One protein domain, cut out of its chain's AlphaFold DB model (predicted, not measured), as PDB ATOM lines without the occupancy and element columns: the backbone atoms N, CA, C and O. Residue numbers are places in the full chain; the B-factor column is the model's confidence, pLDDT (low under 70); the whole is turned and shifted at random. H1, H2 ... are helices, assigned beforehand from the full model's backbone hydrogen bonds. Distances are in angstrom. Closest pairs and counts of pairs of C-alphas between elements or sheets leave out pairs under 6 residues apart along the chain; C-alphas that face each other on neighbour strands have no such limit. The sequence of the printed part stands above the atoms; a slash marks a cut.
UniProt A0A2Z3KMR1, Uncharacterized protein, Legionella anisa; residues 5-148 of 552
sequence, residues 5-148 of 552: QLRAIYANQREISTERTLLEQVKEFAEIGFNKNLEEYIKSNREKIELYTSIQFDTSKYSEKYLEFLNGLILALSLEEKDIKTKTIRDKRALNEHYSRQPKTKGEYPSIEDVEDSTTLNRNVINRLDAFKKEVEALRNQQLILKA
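AT A GLANCE: This is residues 5 to 148 of the 552 residues of an uncharacterized protein of Legionella anisa (UniProt A0A2Z3KMR1). One long helix, H7, makes a backbone along the longest axis, with H5 side by side on it; H2, near the middle, packs on H7, and the short helices H1, H3 and H4 are grouped round H2. H6 makes a corner with H7 near residue 118 and leads into a long loop. The printed part has 144 residues with seven named helices, H1 to H7 in order, and no named strand, an all-helix class. It is compact, with a radius of gyration of the C-alphas of 16.4 A, and spans 52 by 35 by 25 A, only just elongated.

IN THESE COORDINATES: H1 is residues 5 to 11, from C-alpha 5 at (15.795, 96.809, 63.759). H2 is residues 22 to 30, H3 36 to 44 and H4 46 to 53. H5, residues 64 to 77, is 20.0 A long, and H6, residues 86 to 101, 22.8 A. H7, residues 118 to 148, is 44.4 A long and ends at (29.956, 73.052, 84.327).

HOW THE PARTS SIT: H2 and H7 are the hubs, touching four helices each. They touch at Val 26 and Phe 132, the closest C-alphas, 7.0 A apart. H1 touches H2 about perpendicular, 84 degrees, closest at Gln 5 and Phe 29, 5.3 A. H5 and H7 touch at a shallow tilt of 17 degrees, opposite ways, closest at Ile 74 and Lys 133, 5.6 A. H6 and H7 only just touch, with 3 pairs of C-alphas within 8 A, closest at Thr 86 and Asn 122, 6.7 A. Every O i to N i+4 pair is within hydrogen-bond range in H2 to H7; in H1, 2 of 3.

THE WHOLE: The C-alphas of Pro 103 and Ala 148 are farthest apart, 56.1 A. The printed part has no cut. The link from H6 to H7 is long, 16 residues. Residues 59 to 60 are under pLDDT 70.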
ATOM      1  N   GLN A   5      16.571  97.047  62.542       92.00
ATOM      2  CA  GLN A   5      15.795  96.809  63.759       92.00
ATOM      3  C   GLN A   5      14.592  97.746  63.876       92.00
ATOM      4  O   GLN A   5      13.532  97.324  64.333       92.00
ATOM      5  N   LEU A   6      14.707  98.982  63.378       91.75
ATOM      6  CA  LEU A   6      13.573  99.893  63.255       91.75
ATOM      7  C   LEU A   6      12.496  99.282  62.360       91.75
ATOM      8  O   LEU A   6      11.332  99.320  62.722       91.75
ATOM      9  N   ARG A   7      12.867  98.664  61.234       89.75
ATOM     10  CA  ARG A   7      11.907  97.971  60.359       89.75
ATOM     11  C   ARG A   7      11.332  96.716  61.018       89.75
ATOM     12  O   ARG A   7      10.136  96.459  60.898       89.75
ATOM     13  N   ALA A   8      12.158  95.968  61.745       91.19
ATOM     14  CA  ALA A   8      11.734  94.762  62.445       91.19
ATOM     15  C   ALA A   8      10.656  95.036  63.509       91.19
ATOM     16  O   ALA A   8       9.767  94.210  63.666       91.19
ATOM     17  N   ILE A   9      10.661  96.205  64.169       92.25
ATOM     18  CA  ILE A   9       9.579  96.617  65.087       92.25
ATOM     19  C   ILE A   9       8.211  96.671  64.380       92.25
ATOM     20  O   ILE A   9       7.192  96.387  65.002       92.25
ATOM     21  N   TYR A  10       8.162  97.040  63.101       90.31
ATOM     22  CA  TYR A  10       6.896  97.237  62.384       90.31
ATOM     23  C   TYR A  10       6.428  95.991  61.625       90.31
ATOM     24  O   TYR A  10       5.228  95.828  61.444       90.31
ATOM     25  N   ALA A  11       7.347  95.119  61.199       86.06
ATOM     26  CA  ALA A  11       7.016  93.983  60.334       86.06
ATOM     27  C   ALA A  11       7.263  92.605  60.974       86.06
ATOM     28  O   ALA A  11       6.402  91.736  60.895       86.06
ATOM     29  N   ASN A  12       8.421  92.399  61.615       86.75
ATOM     30  CA  ASN A  12       8.909  91.067  61.999       86.75
ATOM     31  C   ASN A  12       9.470  91.067  63.432       86.75
ATOM     32  O   ASN A  12      10.622  90.697  63.673       86.75
ATOM     33  N   GLN A  13       8.674  91.488  64.416       86.00
ATOM     34  CA  GLN A  13       9.178  91.802  65.758       86.00
ATOM     35  C   GLN A  13       9.807  90.614  66.500       86.00
ATOM     36  O   GLN A  13      10.644  90.827  67.366       86.00
ATOM     37  N   ARG A  14       9.493  89.364  66.146       89.31
ATOM     38  CA  ARG A  14      10.061  88.171  66.807       89.31
ATOM     39  C   ARG A  14      11.243  87.532  66.074       89.31
ATOM     40  O   ARG A  14      11.877  86.646  66.629       89.31
ATOM     41  N   GLU A  15      11.534  87.951  64.845       89.94
ATOM     42  CA  GLU A  15      12.506  87.272  63.982       89.94
ATOM     43  C   GLU A  15      13.910  87.877  64.118       89.94
ATOM     44  O   GLU A  15      14.158  89.004  63.678       89.94
ATOM     45  N   ILE A  16      14.842  87.148  64.729       90.38
ATOM     46  CA  ILE A  16      16.247  87.563  64.813       90.38
ATOM     47  C   ILE A  16      16.987  87.056  63.572       90.38
ATOM     48  O   ILE A  16      16.896  85.882  63.226       90.38
ATOM     49  N   SER A  17      17.707  87.945  62.882       86.69
ATOM     50  CA  SER A  17      18.423  87.576  61.658       86.69
ATOM     51  C   SER A  17      19.630  86.695  61.981       86.69
ATOM     52  O   SER A  17      20.332  86.941  62.959       86.69
ATOM     53  N   THR A  18      19.912  85.712  61.130       81.88
ATOM     54  CA  THR A  18      21.141  84.906  61.186       81.88
ATOM     55  C   THR A  18      22.276  85.491  60.339       81.88
ATOM     56  O   THR A  18      23.416  85.053  60.463       81.88
ATOM     57  N   GLU A  19      21.993  86.489  59.494       82.00
ATOM     58  CA  GLU A  19      22.976  87.116  58.594       82.00
ATOM     59  C   GLU A  19      23.925  88.078  59.322       82.00
ATOM     60  O   GLU A  19      24.996  88.410  58.816       82.00
ATOM     61  N   ARG A  20      23.521  88.555  60.504       82.38
ATOM     62  CA  ARG A  20      24.298  89.457  61.361       82.38
ATOM     63  C   ARG A  20      24.445  88.862  62.745       82.38
ATOM     64  O   ARG A  20      23.578  88.125  63.210       82.38
ATOM     65  N   THR A  21      25.503  89.246  63.445       87.50
ATOM     66  CA  THR A  21      25.694  88.774  64.815       87.50
ATOM     67  C   THR A  21      24.606  89.321  65.742       87.50
ATOM     68  O   THR A  21      24.083  90.423  65.548       87.50
ATOM     69  N   LEU A  22      24.251  88.547  66.767       91.06
ATOM     70  CA  LEU A  22      23.216  88.930  67.727       91.06
ATOM     71  C   LEU A  22      23.537  90.270  68.409       91.06
ATOM     72  O   LEU A  22      22.671  91.134  68.519       91.06
ATOM     73  N   LEU A  23      24.787  90.465  68.842       92.00
ATOM     74  CA  LEU A  23      25.192  91.656  69.592       92.00
ATOM     75  C   LEU A  23      25.185  92.926  68.730       92.00
ATOM     76  O   LEU A  23      24.815  93.991  69.227       92.00
ATOM     77  N   GLU A  24      25.520  92.830  67.439       90.38
ATOM     78  CA  GLU A  24      25.378  93.953  66.503       90.38
ATOM     79  C   GLU A  24      23.915  94.337  66.300       90.38
ATOM     80  O   GLU A  24      23.588  95.524  66.295       90.38
ATOM     81  N   GLN A  25      23.024  93.349  66.186       93.06
ATOM     82  CA  GLN A  25      21.589  93.599  66.074       93.06
ATOM     83  C   GLN A  25      21.026  94.252  67.343       93.06
ATOM     84  O   GLN A  25      20.263  95.212  67.251       93.06
ATOM     85  N   VAL A  26      21.436  93.801  68.533       94.25
ATOM     86  CA  VAL A  26      21.025  94.418  69.806       94.25
ATOM     87  C   VAL A  26      21.561  95.849  69.932       94.25
ATOM     88  O   VAL A  26      20.836  96.744  70.373       94.25
ATOM     89  N   LYS A  27      22.800  96.101  69.493       94.00
ATOM     90  CA  LYS A  27      23.377  97.450  69.436       94.00
ATOM     91  C   LYS A  27      22.575  98.366  68.508       94.00
ATOM     92  O   LYS A  27      22.177  99.451  68.924       94.00
ATOM     93  N   GLU A  28      22.298  97.922  67.284       92.94
ATOM     94  CA  GLU A  28      21.503  98.665  66.295       92.94
ATOM     95  C   GLU A  28      20.088  98.973  66.817       92.94
ATOM     96  O   GLU A  28      19.544 100.054  66.578       92.94
ATOM     97  N   PHE A  29      19.497  98.046  67.572       94.50
ATOM     98  CA  PHE A  29      18.202  98.240  68.215       94.50
ATOM     99  C   PHE A  29      18.254  99.309  69.316       94.50
ATOM    100  O   PHE A  29      17.399 100.195  69.353       94.50
ATOM    101  N   ALA A  30      19.283  99.292  70.168       93.94
ATOM    102  CA  ALA A  30      19.477 100.300  71.211       93.94
ATOM    103  C   ALA A  30      19.723 101.713  70.642       93.94
ATOM    104  O   ALA A  30      19.251 102.700  71.208       93.94
ATOM    105  N   GLU A  31      20.387 101.823  69.485       92.75
ATOM    106  CA  GLU A  31      20.653 103.092  68.779       92.75
ATOM    107  C   GLU A  31      19.384 103.811  68.277       92.75
ATOM    108  O   GLU A  31      19.434 104.987  67.894       92.75
ATOM    109  N   ILE A  32      18.221 103.147  68.304       93.38
ATOM    110  CA  ILE A  32      16.926 103.801  68.064       93.38
ATOM    111  C   ILE A  32      16.647 104.848  69.155       93.38
ATOM    112  O   ILE A  32      16.060 105.888  68.852       93.38
ATOM    113  N   GLY A  33      17.112 104.620  70.391       92.62
ATOM    114  CA  GLY A  33      17.031 105.581  71.497       92.62
ATOM    115  C   GLY A  33      15.684 105.606  72.227       92.62
ATOM    116  O   GLY A  33      15.365 106.579  72.911       92.62
ATOM    117  N   PHE A  34      14.866 104.557  72.087       93.69
ATOM    118  CA  PHE A  34      13.567 104.471  72.767       93.69
ATOM    119  C   PHE A  34      13.692 104.233  74.281       93.69
ATOM    120  O   PHE A  34      12.733 104.487  75.006       93.69
ATOM    121  N   ASN A  35      14.855 103.783  74.764       94.81
ATOM    122  CA  ASN A  35      15.145 103.578  76.179       94.81
ATOM    123  C   ASN A  35      16.581 104.013  76.515       94.81
ATOM    124  O   ASN A  35      17.539 103.552  75.896       94.81
ATOM    125  N   LYS A  36      16.723 104.890  77.517       90.69
ATOM    126  CA  LYS A  36      18.015 105.480  77.900       90.69
ATOM    127  C   LYS A  36      18.942 104.471  78.589       90.69
ATOM    128  O   LYS A  36      20.139 104.495  78.334       90.69
ATOM    129  N   ASN A  37      18.401 103.571  79.410       90.94
ATOM    130  CA  ASN A  37      19.201 102.602  80.166       90.94
ATOM    131  C   ASN A  37      19.848 101.571  79.232       90.94
ATOM    132  O   ASN A  37      21.041 101.303  79.343       90.94
ATOM    133  N   LEU A  38      19.082 101.036  78.276       94.38
ATOM    134  CA  LEU A  38      19.604 100.126  77.256       94.38
ATOM    135  C   LEU A  38      20.655 100.823  76.382       94.38
ATOM    136  O   LEU A  38      21.717 100.261  76.118       94.38
ATOM    137  N   GLU A  39      20.401 102.071  75.981       93.75
ATOM    138  CA  GLU A  39      21.358 102.873  75.216       93.75
ATOM    139  C   GLU A  39      22.675 103.094  75.987       93.75
ATOM    140  O   GLU A  39      23.761 102.902  75.435       93.75
ATOM    141  N   GLU A  40      22.602 103.466  77.266       93.94
ATOM    142  CA  GLU A  40      23.774 103.661  78.127       93.94
ATOM    143  C   GLU A  40      24.530 102.355  78.390       93.94
ATOM    144  O   GLU A  40      25.765 102.358  78.359       93.94
ATOM    145  N   TYR A  41      23.826 101.232  78.572       94.94
ATOM    146  CA  TYR A  41      24.448  99.918  78.737       94.94
ATOM    147  C   TYR A  41      25.273  99.529  77.506       94.94
ATOM    148  O   TYR A  41      26.440  99.144  77.633       94.94
ATOM    149  N   ILE A  42      24.696  99.678  76.310       95.12
ATOM    150  CA  ILE A  42      25.371  99.372  75.043       95.12
ATOM    151  C   ILE A  42      26.562 100.306  74.812       95.12
ATOM    152  O   ILE A  42      27.633  99.837  74.427       95.12
ATOM    153  N   LYS A  43      26.427 101.607  75.106       94.81
ATOM    154  CA  LYS A  43      27.544 102.563  75.010       94.81
ATOM    155  C   LYS A  43      28.686 102.207  75.960       94.81
ATOM    156  O   LYS A  43      29.839 102.186  75.536       94.81
ATOM    157  N   SER A  44      28.365 101.884  77.210       95.25
ATOM    158  CA  SER A  44      29.354 101.558  78.246       95.25
ATOM    159  C   SER A  44      30.068 100.226  77.994       95.25
ATOM    160  O   SER A  44      31.171 100.018  78.487       95.25
ATOM    161  N   ASN A  45      29.465  99.326  77.210       95.19
ATOM    162  CA  ASN A  45      30.032  98.017  76.870       95.19
ATOM    163  C   ASN A  45      30.417  97.890  75.385       95.19
ATOM    164  O   ASN A  45      30.550  96.774  74.882       95.19
ATOM    165  N   ARG A  46      30.627  99.006  74.674       93.12
ATOM    166  CA  ARG A  46      30.933  99.001  73.235       93.12
ATOM    167  C   ARG A  46      32.139  98.128  72.879       93.12
ATOM    168  O   ARG A  46      32.045  97.316  71.966       93.12
ATOM    169  N   GLU A  47      33.236  98.260  73.620       92.00
ATOM    170  CA  GLU A  47      34.455  97.471  73.391       92.00
ATOM    171  C   GLU A  47      34.212  95.970  73.589       92.00
ATOM    172  O   GLU A  47      34.712  95.150  72.825       92.00
ATOM    173  N   LYS A  48      33.391  95.595  74.582       91.69
ATOM    174  CA  LYS A  48      33.011  94.194  74.816       91.69
ATOM    175  C   LYS A  48      32.149  93.651  73.682       91.69
ATOM    176  O   LYS A  48      32.350  92.518  73.271       91.69
ATOM    177  N   ILE A  49      31.217  94.451  73.164       91.00
ATOM    178  CA  ILE A  49      30.394  94.071  72.010       91.00
ATOM    179  C   ILE A  49      31.283  93.820  70.792       91.00
ATOM    180  O   ILE A  49      31.146  92.779  70.160       91.00
ATOM    181  N   GLU A  50      32.220  94.723  70.494       89.81
ATOM    182  CA  GLU A  50      33.173  94.562  69.386       89.81
ATOM    183  C   GLU A  50      34.049  93.309  69.581       89.81
ATOM    184  O   GLU A  50      34.193  92.504  68.659       89.81
ATOM    185  N   LEU A  51      34.548  93.078  70.802       89.94
ATOM    186  CA  LEU A  51      35.321  91.885  71.153       89.94
ATOM    187  C   LEU A  51      34.521  90.590  70.957       89.94
ATOM    188  O   LEU A  51      35.008  89.673  70.304       89.94
ATOM    189  N   TYR A  52      33.312  90.503  71.513       89.12
ATOM    190  CA  TYR A  52      32.497  89.281  71.506       89.12
ATOM    191  C   TYR A  52      31.786  89.016  70.175       89.12
ATOM    192  O   TYR A  52      31.265  87.925  69.962       89.12
ATOM    193  N   THR A  53      31.802  89.996  69.275       86.12
ATOM    194  CA  THR A  53      31.360  89.874  67.879       86.12
ATOM    195  C   THR A  53      32.490  89.391  66.959       86.12
ATOM    196  O   THR A  53      32.236  88.878  65.871       86.12
ATOM    197  N   SER A  54      33.751  89.543  67.376       80.88
ATOM    198  CA  SER A  54      34.914  89.180  66.565       80.88
ATOM    199  C   SER A  54      34.984  87.677  66.287       80.88
ATOM    200  O   SER A  54      34.845  86.859  67.191       80.88
ATOM    201  N   ILE A  55      35.344  87.312  65.052       74.94
ATOM    202  CA  ILE A  55      35.601  85.919  64.624       74.94
ATOM    203  C   ILE A  55      36.739  85.276  65.441       74.94
ATOM    204  O   ILE A  55      36.827  84.057  65.553       74.94
ATOM    205  N   GLN A  56      37.622  86.090  66.027       77.88
ATOM    206  CA  GLN A  56      38.720  85.613  66.873       77.88
ATOM    207  C   GLN A  56      38.268  85.224  68.285       77.88
ATOM    208  O   GLN A  56      39.002  84.526  68.987       77.88
ATOM    209  N   PHE A  57      37.099  85.692  68.731       75.75
ATOM    210  CA  PHE A  57      36.594  85.362  70.052       75.75
ATOM    211  C   PHE A  57      35.982  83.961  70.054       75.75
ATOM    212  O   PHE A  57      34.967  83.682  69.422       75.75
ATOM    213  N   ASP A  58      36.620  83.070  70.802       75.50
ATOM    214  CA  ASP A  58      36.219  81.678  70.915       75.50
ATOM    215  C   ASP A  58      35.165  81.501  72.018       75.50
ATOM    216  O   ASP A  58      35.482  81.183  73.167       75.50
ATOM    217  N   THR A  59      33.895  81.690  71.655       67.44
ATOM    218  CA  THR A  59      32.742  81.433  72.535       67.44
ATOM    219  C   THR A  59      32.602  79.961  72.917       67.44
ATOM    220  O   THR A  59      31.849  79.641  73.833       67.44
ATOM    221  N   SER A  60      33.317  79.035  72.266       67.19
ATOM    222  CA  SER A  60      33.278  77.618  72.644       67.19
ATOM    223  C   SER A  60      33.995  77.339  73.970       67.19
ATOM    224  O   SER A  60      33.855  76.254  74.541       67.19
ATOM    225  N   LYS A  61      34.737  78.320  74.495       71.88
ATOM    226  CA  LYS A  61      35.361  78.269  75.817       71.88
ATOM    227  C   LYS A  61      34.567  79.099  76.811       71.88
ATOM    228  O   LYS A  61      34.121  80.199  76.512       71.88
ATOM    229  N   TYR A  62      34.481  78.584  78.033       80.00
ATOM    230  CA  TYR A  62      33.949  79.338  79.160       80.00
ATOM    231  C   TYR A  62      34.767  80.621  79.406       80.00
ATOM    232  O   TYR A  62      35.990  80.558  79.555       80.00
ATOM    233  N   SER A  63      34.079  81.764  79.510       85.88
ATOM    234  CA  SER A  63      34.653  83.061  79.887       85.88
ATOM    235  C   SER A  63      33.776  83.768  80.923       85.88
ATOM    236  O   SER A  63      32.640  84.143  80.639       85.88
ATOM    237  N   GLU A  64      34.316  83.988  82.124       87.25
ATOM    238  CA  GLU A  64      33.603  84.636  83.236       87.25
ATOM    239  C   GLU A  64      33.161  86.063  82.891       87.25
ATOM    240  O   GLU A  64      31.990  86.403  83.030       87.25
ATOM    241  N   LYS A  65      34.064  86.859  82.303       90.44
ATOM    242  CA  LYS A  65      33.763  88.225  81.842       90.44
ATOM    243  C   LYS A  65      32.662  88.260  80.781       90.44
ATOM    244  O   LYS A  65      31.910  89.230  80.705       90.44
ATOM    245  N   TYR A  66      32.594  87.225  79.941       91.50
ATOM    246  CA  TYR A  66      31.552  87.132  78.925       91.50
ATOM    247  C   TYR A  66      30.203  86.791  79.558       91.50
ATOM    248  O   TYR A  66      29.208  87.427  79.232       91.50
ATOM    249  N   LEU A  67      30.179  85.860  80.515       90.88
ATOM    250  CA  LEU A  67      28.974  85.518  81.266       90.88
ATOM    251  C   LEU A  67      28.416  86.731  82.033       90.88
ATOM    252  O   LEU A  67      27.227  87.016  81.934       90.88
ATOM    253  N   GLU A  68      29.274  87.498  82.713       92.62
ATOM    254  CA  GLU A  68      28.891  88.757  83.371       92.62
ATOM    255  C   GLU A  68      28.278  89.760  82.385       92.62
ATOM    256  O   GLU A  68      27.261  90.391  82.675       92.62
ATOM    257  N   PHE A  69      28.874  89.894  81.195       94.88
ATOM    258  CA  PHE A  69      28.351  90.757  80.141       94.88
ATOM    259  C   PHE A  69      26.981  90.291  79.624       94.88
ATOM    260  O   PHE A  69      26.094  91.125  79.439       94.88
ATOM    261  N   LEU A  70      26.791  88.985  79.407       94.06
ATOM    262  CA  LEU A  70      25.507  88.428  78.976       94.06
ATOM    263  C   LEU A  70      24.431  88.641  80.046       94.06
ATOM    264  O   LEU A  70      23.335  89.087  79.716       94.06
ATOM    265  N   ASN A  71      24.756  88.423  81.322       93.38
ATOM    266  CA  ASN A  71      23.835  88.659  82.436       93.38
ATOM    267  C   ASN A  71      23.441  90.135  82.550       93.38
ATOM    268  O   ASN A  71      22.255  90.449  82.661       93.38
ATOM    269  N   GLY A  72      24.399  91.055  82.424       94.81
ATOM    270  CA  GLY A  72      24.098  92.485  82.359       94.81
ATOM    271  C   GLY A  72      23.223  92.855  81.155       94.81
ATOM    272  O   GLY A  72      22.326  93.688  81.276       94.81
ATOM    273  N   LEU A  73      23.432  92.208  80.003       95.69
ATOM    274  CA  LEU A  73      22.655  92.472  78.795       95.69
ATOM    275  C   LEU A  73      21.213  91.960  78.920       95.69
ATOM    276  O   LEU A  73      20.287  92.667  78.534       95.69
ATOM    277  N   ILE A  74      21.007  90.778  79.506       94.94
ATOM    278  CA  ILE A  74      19.674  90.224  79.799       94.94
ATOM    279  C   ILE A  74      18.885  91.173  80.709       94.94
ATOM    280  O   ILE A  74      17.704  91.431  80.461       94.94
ATOM    281  N   LEU A  75      19.538  91.736  81.732       93.88
ATOM    282  CA  LEU A  75      18.927  92.737  82.609       93.88
ATOM    283  C   LEU A  75      18.568  94.014  81.841       93.88
ATOM    284  O   LEU A  75      17.446  94.497  81.961       93.88
ATOM    285  N   ALA A  76      19.474  94.524  81.002       94.06
ATOM    286  CA  ALA A  76      19.223  95.716  80.189       94.06
ATOM    287  C   ALA A  76      18.087  95.532  79.162       94.06
ATOM    288  O   ALA A  76      17.418  96.502  78.810       94.06
ATOM    289  N   LEU A  77      17.863  94.302  78.686       94.81
ATOM    290  CA  LEU A  77      16.772  93.948  77.771       94.81
ATOM    291  C   LEU A  77      15.428  93.709  78.484       94.81
ATOM    292  O   LEU A  77      14.393  93.693  77.825       94.81
ATOM    293  N   SER A  78      15.419  93.543  79.809       91.38
ATOM    294  CA  SER A  78      14.213  93.257  80.604       91.38
ATOM    295  C   SER A  78      13.449  94.538  80.974       91.38
ATOM    296  O   SER A  78      13.283  94.853  82.148       91.38
ATOM    297  N   LEU A  79      13.030  95.302  79.962       86.75
ATOM    298  CA  LEU A  79      12.317  96.575  80.127       86.75
ATOM    299  C   LEU A  79      10.799  96.377  80.212       86.75
ATOM    300  O   LEU A  79      10.249  95.480  79.573       86.75
ATOM    301  N   GLU A  80      10.112  97.266  80.930       81.69
ATOM    302  CA  GLU A  80       8.649  97.313  80.953       81.69
ATOM    303  C   GLU A  80       8.099  98.291  79.901       81.69
ATOM    304  O   GLU A  80       8.785  99.210  79.449       81.69
ATOM    305  N   GLU A  81       6.819  98.150  79.536       80.56
ATOM    306  CA  GLU A  81       6.167  99.015  78.536       80.56
ATOM    307  C   GLU A  81       6.276 100.512  78.862       80.56
ATOM    308  O   GLU A  81       6.443 101.341  77.967       80.56
ATOM    309  N   LYS A  82       6.227 100.862  80.153       82.81
ATOM    310  CA  LYS A  82       6.338 102.245  80.643       82.81
ATOM    311  C   LYS A  82       7.700 102.887  80.349       82.81
ATOM    312  O   LYS A  82       7.804 104.112  80.320       82.81
ATOM    313  N   ASP A  83       8.729 102.075  80.110       85.62
ATOM    314  CA  ASP A  83      10.103 102.522  79.886       85.62
ATOM    315  C   ASP A  83      10.396 102.815  78.400       85.62
ATOM    316  O   ASP A  83      11.521 103.196  78.048       85.62
ATOM    317  N   ILE A  84       9.400 102.640  77.519       91.19
ATOM    318  CA  ILE A  84       9.525 102.772  76.064       91.19
ATOM    319  C   ILE A  84       9.005 104.132  75.588       91.19
ATOM    320  O   ILE A  84       7.827 104.473  75.689       91.19
ATOM    321  N   LYS A  85       9.889 104.914  74.963       92.44
ATOM    322  CA  LYS A  85       9.559 106.209  74.353       92.44
ATOM    323  C   LYS A  85       9.130 106.037  72.893       92.44
ATOM    324  O   LYS A  85       9.914 106.271  71.973       92.44
ATOM    325  N   THR A  86       7.864 105.685  72.665       90.94
ATOM    326  CA  THR A  86       7.293 105.484  71.309       90.94
ATOM    327  C   THR A  86       7.451 106.686  70.384       90.94
ATOM    328  O   THR A  86       7.643 106.508  69.181       90.94
ATOM    329  N   LYS A  87       7.428 107.914  70.922       92.19
ATOM    330  CA  LYS A  87       7.674 109.136  70.144       92.19
ATOM    331  C   LYS A  87       9.027 109.088  69.429       92.19
ATOM    332  O   LYS A  87       9.085 109.351  68.237       92.19
ATOM    333  N   THR A  88      10.086 108.662  70.118       93.06
ATOM    334  CA  THR A  88      11.424 108.542  69.524       93.06
ATOM    335  C   THR A  88      11.440 107.546  68.365       93.06
ATOM    336  O   THR A  88      12.075 107.795  67.343       93.06
ATOM    337  N   ILE A  89      10.699 106.443  68.483       93.25
ATOM    338  CA  ILE A  89      10.574 105.435  67.420       93.25
ATOM    339  C   ILE A  89       9.847 106.026  66.208       93.25
ATOM    340  O   ILE A  89      10.322 105.895  65.080       93.25
ATOM    341  N   ARG A  90       8.734 106.735  66.441       92.50
ATOM    342  CA  ARG A  90       7.975 107.422  65.387       92.50
ATOM    343  C   ARG A  90       8.808 108.486  64.680       92.50
ATOM    344  O   ARG A  90       8.790 108.534  63.455       92.50
ATOM    345  N   ASP A  91       9.589 109.271  65.417       92.69
ATOM    346  CA  ASP A  91      10.482 110.284  64.845       92.69
ATOM    347  C   ASP A  91      11.552 109.631  63.948       92.69
ATOM    348  O   ASP A  91      11.816 110.091  62.834       92.69
ATOM    349  N   LYS A  92      12.131 108.500  64.382       92.38
ATOM    350  CA  LYS A  92      13.083 107.718  63.571       92.38
ATOM    351  C   LYS A  92      12.427 107.122  62.326       92.38
ATOM    352  O   LYS A  92      13.042 107.149  61.259       92.38
ATOM    353  N   ARG A  93      11.189 106.623  62.431       92.75
ATOM    354  CA  ARG A  93      10.412 106.142  61.279       92.75
ATOM    355  C   ARG A  93      10.112 107.275  60.301       92.75
ATOM    356  O   ARG A  93      10.362 107.109  59.115       92.75
ATOM    357  N   ALA A  94       9.631 108.424  60.772       91.75
ATOM    358  CA  ALA A  94       9.332 109.578  59.923       91.75
ATOM    359  C   ALA A  94      10.577 110.049  59.154       91.75
ATOM    360  O   ALA A  94      10.505 110.355  57.964       91.75
ATOM    361  N   LEU A  95      11.741 110.028  59.808       92.19
ATOM    362  CA  LEU A  95      13.016 110.305  59.156       92.19
ATOM    363  C   LEU A  95      13.385 109.238  58.105       92.19
ATOM    364  O   LEU A  95      13.844 109.590  57.020       92.19
ATOM    365  N   ASN A  96      13.165 107.949  58.389       92.00
ATOM    366  CA  ASN A  96      13.346 106.870  57.409       92.00
ATOM    367  C   ASN A  96      12.435 107.062  56.185       92.00
ATOM    368  O   ASN A  96      12.902 106.963  55.054       92.00
ATOM    369  N   GLU A  97      11.164 107.398  56.411       91.38
ATOM    370  CA  GLU A  97      10.172 107.680  55.368       91.38
ATOM    371  C   GLU A  97      10.525 108.899  54.518       91.38
ATOM    372  O   GLU A  97      10.304 108.917  53.308       91.38
ATOM    373  N   HIS A  98      11.110 109.928  55.132       91.88
ATOM    374  CA  HIS A  98      11.643 111.047  54.375       91.88
ATOM    375  C   HIS A  98      12.721 110.563  53.394       91.88
ATOM    376  O   HIS A  98      12.634 110.858  52.204       91.88
ATOM    377  N   TYR A  99      13.693 109.770  53.859       90.88
ATOM    378  CA  TYR A  99      14.772 109.251  53.012       90.88
ATOM    379  C   TYR A  99      14.316 108.215  51.977       90.88
ATOM    380  O   TYR A  99      14.899 108.174  50.889       90.88
ATOM    381  N   SER A 100      13.283 107.418  52.261       89.75
ATOM    382  CA  SER A 100      12.734 106.433  51.316       89.75
ATOM    383  C   SER A 100      12.089 107.092  50.090       89.75
ATOM    384  O   SER A 100      12.048 106.504  49.011       89.75
ATOM    385  N   ARG A 101      11.637 108.346  50.222       90.50
ATOM    386  CA  ARG A 101      11.004 109.129  49.144       90.50
ATOM    387  C   ARG A 101      11.992 109.975  48.343       90.50
ATOM    388  O   ARG A 101      11.654 110.444  47.258       90.50
ATOM    389  N   GLN A 102      13.214 110.164  48.840       90.31
ATOM    390  CA  GLN A 102      14.234 110.942  48.140       90.31
ATOM    391  C   GLN A 102      14.842 110.134  46.980       90.31
ATOM    392  O   GLN A 102      15.326 109.021  47.202       90.31
ATOM    393  N   PRO A 103      14.940 110.690  45.757       88.88
ATOM    394  CA  PRO A 103      15.482 109.974  44.599       88.88
ATOM    395  C   PRO A 103      16.882 109.384  44.813       88.88
ATOM    396  O   PRO A 103      17.174 108.315  44.283       88.88
ATOM    397  N   LYS A 104      17.728 110.066  45.600       89.44
ATOM    398  CA  LYS A 104      19.121 109.670  45.868       89.44
ATOM    399  C   LYS A 104      19.263 108.545  46.896       89.44
ATOM    400  O   LYS A 104      20.248 107.826  46.840       89.44
ATOM    401  N   THR A 105      18.315 108.395  47.822       86.12
ATOM    402  CA  THR A 105      18.431 107.462  48.962       86.12
ATOM    403  C   THR A 105      17.330 106.400  49.003       86.12
ATOM    404  O   THR A 105      17.423 105.465  49.794       86.12
ATOM    405  N   LYS A 106      16.320 106.469  48.122       81.69
ATOM    406  CA  LYS A 106      15.188 105.521  48.075       81.69
ATOM    407  C   LYS A 106      15.584 104.044  47.960       81.69
ATOM    408  O   LYS A 106      14.889 103.183  48.480       81.69
ATOM    409  N   GLY A 107      16.699 103.740  47.286       80.56
ATOM    410  CA  GLY A 107      17.204 102.366  47.148       80.56
ATOM    411  C   GLY A 107      17.873 101.830  48.419       80.56
ATOM    412  O   GLY A 107      18.052 100.624  48.573       80.56
ATOM    413  N   GLU A 108      18.241 102.714  49.345       82.94
ATOM    414  CA  GLU A 108      18.926 102.355  50.585       82.94
ATOM    415  C   GLU A 108      17.981 102.255  51.785       82.94
ATOM    416  O   GLU A 108      18.261 101.472  52.698       82.94
ATOM    417  N   TYR A 109      16.881 103.015  51.757       86.31
ATOM    418  CA  TYR A 109      15.882 103.134  52.816       86.31
ATOM    419  C   TYR A 109      14.532 102.585  52.335       86.31
ATOM    420  O   TYR A 109      13.782 103.305  51.676       86.31
ATOM    421  N   PRO A 110      14.197 101.319  52.638       84.44
ATOM    422  CA  PRO A 110      12.885 100.780  52.308       84.44
ATOM    423  C   PRO A 110      11.786 101.487  53.110       84.44
ATOM    424  O   PRO A 110      11.992 101.856  54.270       84.44
ATOM    425  N   SER A 111      10.615 101.635  52.487       87.06
ATOM    426  CA  SER A 111       9.409 102.152  53.144       87.06
ATOM    427  C   SER A 111       8.982 101.248  54.308       87.06
ATOM    428  O   SER A 111       9.116 100.018  54.234       87.06
ATOM    429  N   ILE A 112       8.487 101.864  55.380       89.50
ATOM    430  CA  ILE A 112       7.994 101.217  56.598       89.50
ATOM    431  C   ILE A 112       6.540 101.648  56.812       89.50
ATOM    432  O   ILE A 112       6.253 102.817  57.092       89.50
ATOM    433  N   GLU A 113       5.616 100.695  56.721       86.44
ATOM    434  CA  GLU A 113       4.198 100.923  57.020       86.44
ATOM    435  C   GLU A 113       4.002 101.380  58.472       86.44
ATOM    436  O   GLU A 113       4.799 101.048  59.352       86.44
ATOM    437  N   ASP A 114       2.996 102.225  58.714       83.56
ATOM    438  CA  ASP A 114       2.769 102.772  60.054       83.56
ATOM    439  C   ASP A 114       1.990 101.814  60.944       83.56
ATOM    440  O   ASP A 114       1.169 101.029  60.482       83.56
ATOM    441  N   VAL A 115       2.194 101.979  62.244       84.00
ATOM    442  CA  VAL A 115       1.322 101.440  63.281       84.00
ATOM    443  C   VAL A 115       0.755 102.645  64.023       84.00
ATOM    444  O   VAL A 115       1.442 103.281  64.827       84.00
ATOM    445  N   GLU A 116      -0.496 102.988  63.711       74.69
ATOM    446  CA  GLU A 116      -1.148 104.198  64.229       74.69
ATOM    447  C   GLU A 116      -1.302 104.154  65.760       74.69
ATOM    448  O   GLU A 116      -1.053 105.146  66.452       74.69
ATOM    449  N   ASP A 117      -1.614 102.981  66.315       82.00
ATOM    450  CA  ASP A 117      -1.817 102.784  67.750       82.00
ATOM    451  C   ASP A 117      -0.492 102.660  68.531       82.00
ATOM    452  O   ASP A 117       0.335 101.772  68.305       82.00
ATOM    453  N   SER A 118      -0.314 103.544  69.520       80.12
ATOM    454  CA  SER A 118       0.862 103.550  70.404       80.12
ATOM    455  C   SER A 118       0.987 102.263  71.225       80.12
ATOM    456  O   SER A 118       2.104 101.854  71.538       80.12
ATOM    457  N   THR A 119      -0.138 101.629  71.563       84.94
ATOM    458  CA  THR A 119      -0.177 100.394  72.363       84.94
ATOM    459  C   THR A 119       0.418  99.233  71.575       84.94
ATOM    460  O   THR A 119       1.288  98.510  72.060       84.94
ATOM    461  N   THR A 120       0.025  99.104  70.310       88.69
ATOM    462  CA  THR A 120       0.566  98.111  69.380       88.69
ATOM    463  C   THR A 120       2.060  98.326  69.147       88.69
ATOM    464  O   THR A 120       2.822  97.360  69.188       88.69
ATOM    465  N   LEU A 121       2.504  99.576  68.980       90.38
ATOM    466  CA  LEU A 121       3.926  99.885  68.806       90.38
ATOM    467  C   LEU A 121       4.757  99.510  70.046       90.38
ATOM    468  O   LEU A 121       5.813  98.894  69.905       90.38
ATOM    469  N   ASN A 122       4.265  99.809  71.254       91.25
ATOM    470  CA  ASN A 122       4.893  99.374  72.508       91.25
ATOM    471  C   ASN A 122       5.010  97.852  72.585       91.25
ATOM    472  O   ASN A 122       6.098  97.318  72.798       91.25
ATOM    473  N   ARG A 123       3.907  97.148  72.326       90.38
ATOM    474  CA  ARG A 123       3.878  95.685  72.322       90.38
ATOM    475  C   ARG A 123       4.865  95.095  71.315       90.38
ATOM    476  O   ARG A 123       5.471  94.059  71.583       90.38
ATOM    477  N   ASN A 124       5.045  95.718  70.153       93.31
ATOM    478  CA  ASN A 124       6.018  95.250  69.169       93.31
ATOM    479  C   ASN A 124       7.461  95.397  69.669       93.31
ATOM    480  O   ASN A 124       8.259  94.479  69.491       93.31
ATOM    481  N   VAL A 125       7.783  96.507  70.337       94.38
ATOM    482  CA  VAL A 125       9.100  96.717  70.960       94.38
ATOM    483  C   VAL A 125       9.345  95.699  72.073       94.38
ATOM    484  O   VAL A 125      10.418  95.104  72.096       94.38
ATOM    485  N   ILE A 126       8.354  95.428  72.931       93.94
ATOM    486  CA  ILE A 126       8.448  94.385  73.968       93.94
ATOM    487  C   ILE A 126       8.685  93.007  73.347       93.94
ATOM    488  O   ILE A 126       9.635  92.329  73.715       93.94
ATOM    489  N   ASN A 127       7.906  92.619  72.331       93.75
ATOM    490  CA  ASN A 127       8.126  91.349  71.631       93.75
ATOM    491  C   ASN A 127       9.545  91.245  71.041       93.75
ATOM    492  O   ASN A 127      10.104  90.149  70.995       93.75
ATOM    493  N   ARG A 128      10.118  92.365  70.576       94.50
ATOM    494  CA  ARG A 128      11.489  92.411  70.051       94.50
ATOM    495  C   ARG A 128      12.535  92.285  71.155       94.50
ATOM    496  O   ARG A 128      13.492  91.535  70.983       94.50
ATOM    497  N   LEU A 129      12.343  92.982  72.276       95.25
ATOM    498  CA  LEU A 129      13.174  92.856  73.476       95.25
ATOM    499  C   LEU A 129      13.178  91.411  73.985       95.25
ATOM    500  O   LEU A 129      14.251  90.854  74.195       95.25
ATOM    501  N   ASP A 130      12.006  90.782  74.077       94.44
ATOM    502  CA  ASP A 130      11.856  89.386  74.494       94.44
ATOM    503  C   ASP A 130      12.545  88.412  73.532       94.44
ATOM    504  O   ASP A 130      13.172  87.448  73.969       94.44
ATOM    505  N   ALA A 131      12.453  88.653  72.220       94.62
ATOM    506  CA  ALA A 131      13.141  87.834  71.225       94.62
ATOM    507  C   ALA A 131      14.666  87.918  71.389       94.62
ATOM    508  O   ALA A 131      15.333  86.889  71.459       94.62
ATOM    509  N   PHE A 132      15.218  89.127  71.536       95.88
ATOM    510  CA  PHE A 132      16.645  89.297  71.811       95.88
ATOM    511  C   PHE A 132      17.058  88.677  73.141       95.88
ATOM    512  O   PHE A 132      18.077  87.994  73.206       95.88
ATOM    513  N   LYS A 133      16.265  88.885  74.193       95.19
ATOM    514  CA  LYS A 133      16.524  88.330  75.519       95.19
ATOM    515  C   LYS A 133      16.636  86.808  75.467       95.19
ATOM    516  O   LYS A 133      17.612  86.280  75.987       95.19
ATOM    517  N   LYS A 134      15.719  86.120  74.779       93.44
ATOM    518  CA  LYS A 134      15.758  84.656  74.614       93.44
ATOM    519  C   LYS A 134      17.030  84.165  73.927       93.44
ATOM    520  O   LYS A 134      17.632  83.197  74.383       93.44
ATOM    521  N   GLU A 135      17.468  84.835  72.863       93.25
ATOM    522  CA  GLU A 135      18.711  84.473  72.166       93.25
ATOM    523  C   GLU A 135      19.954  84.726  73.042       93.25
ATOM    524  O   GLU A 135      20.877  83.910  73.082       93.25
ATOM    525  N   VAL A 136      19.973  85.821  73.811       93.31
ATOM    526  CA  VAL A 136      21.065  86.110  74.758       93.31
ATOM    527  C   VAL A 136      21.071  85.102  75.919       93.31
ATOM    528  O   VAL A 136      22.137  84.633  76.315       93.31
ATOM    529  N   GLU A 137      19.903  84.712  76.434       92.69
ATOM    530  CA  GLU A 137      19.751  83.652  77.439       92.69
ATOM    531  C   GLU A 137      20.236  82.297  76.913       92.69
ATOM    532  O   GLU A 137      20.909  81.568  77.642       92.69
ATOM    533  N   ALA A 138      19.977  81.969  75.644       90.50
ATOM    534  CA  ALA A 138      20.498  80.756  75.018       90.50
ATOM    535  C   ALA A 138      22.039  80.752  74.979       90.50
ATOM    536  O   ALA A 138      22.660  79.756  75.366       90.50
ATOM    537  N   LEU A 139      22.665  81.877  74.605       89.69
ATOM    538  CA  LEU A 139      24.125  82.028  74.655       89.69
ATOM    539  C   LEU A 139      24.667  81.903  76.083       89.69
ATOM    540  O   LEU A 139      25.657  81.202  76.306       89.69
ATOM    541  N   ARG A 140      24.016  82.541  77.063       91.88
ATOM    542  CA  ARG A 140      24.384  82.431  78.483       91.88
ATOM    543  C   ARG A 140      24.320  80.976  78.947       91.88
ATOM    544  O   ARG A 140      25.281  80.472  79.519       91.88
ATOM    545  N   ASN A 141      23.225  80.283  78.656       92.06
ATOM    546  CA  ASN A 141      23.021  78.888  79.035       92.06
ATOM    547  C   ASN A 141      24.083  77.965  78.425       92.06
ATOM    548  O   ASN A 141      24.602  77.079  79.104       92.06
ATOM    549  N   GLN A 142      24.488  78.214  77.177       89.38
ATOM    550  CA  GLN A 142      25.613  77.507  76.568       89.38
ATOM    551  C   GLN A 142      26.927  77.748  77.334       89.38
ATOM    552  O   GLN A 142      27.669  76.797  77.590       89.38
ATOM    553  N   GLN A 143      27.211  78.989  77.747       90.44
ATOM    554  CA  GLN A 143      28.392  79.308  78.563       90.44
ATOM    555  C   GLN A 143      28.364  78.623  79.933       90.44
ATOM    556  O   GLN A 143      29.397  78.131  80.393       90.44
ATOM    557  N   LEU A 144      27.195  78.543  80.570       93.50
ATOM    558  CA  LEU A 144      27.008  77.850  81.846       93.50
ATOM    559  C   LEU A 144      27.252  76.341  81.716       93.50
ATOM    560  O   LEU A 144      27.975  75.771  82.536       93.50
ATOM    561  N   ILE A 145      26.770  75.703  80.642       93.50
ATOM    562  CA  ILE A 145      27.084  74.296  80.336       93.50
ATOM    563  C   ILE A 145      28.597  74.097  80.174       93.50
ATOM    564  O   ILE A 145      29.165  73.139  80.701       93.50
ATOM    565  N   LEU A 146      29.275  74.993  79.452       92.06
ATOM    566  CA  LEU A 146      30.727  74.918  79.265       92.06
ATOM    567  C   LEU A 146      31.482  75.102  80.588       92.06
ATOM    568  O   LEU A 146      32.448  74.376  80.845       92.06
ATOM    569  N   LYS A 147      31.025  76.020  81.451       93.62
ATOM    570  CA  LYS A 147      31.551  76.206  82.810       93.62
ATOM    571  C   LYS A 147      31.417  74.914  83.614       93.62
ATOM    572  O   LYS A 147      32.418  74.424  84.133       93.62
ATOM    573  N   ALA A 148      30.227  74.313  83.638       96.12
ATOM    574  CA  ALA A 148      29.956  73.052  84.327       96.12
ATOM    575  C   ALA A 148      30.870  71.913  83.833       96.12
ATOM    576  O   ALA A 148      31.556  71.271  84.632       96.12
TER     577      ALA A 148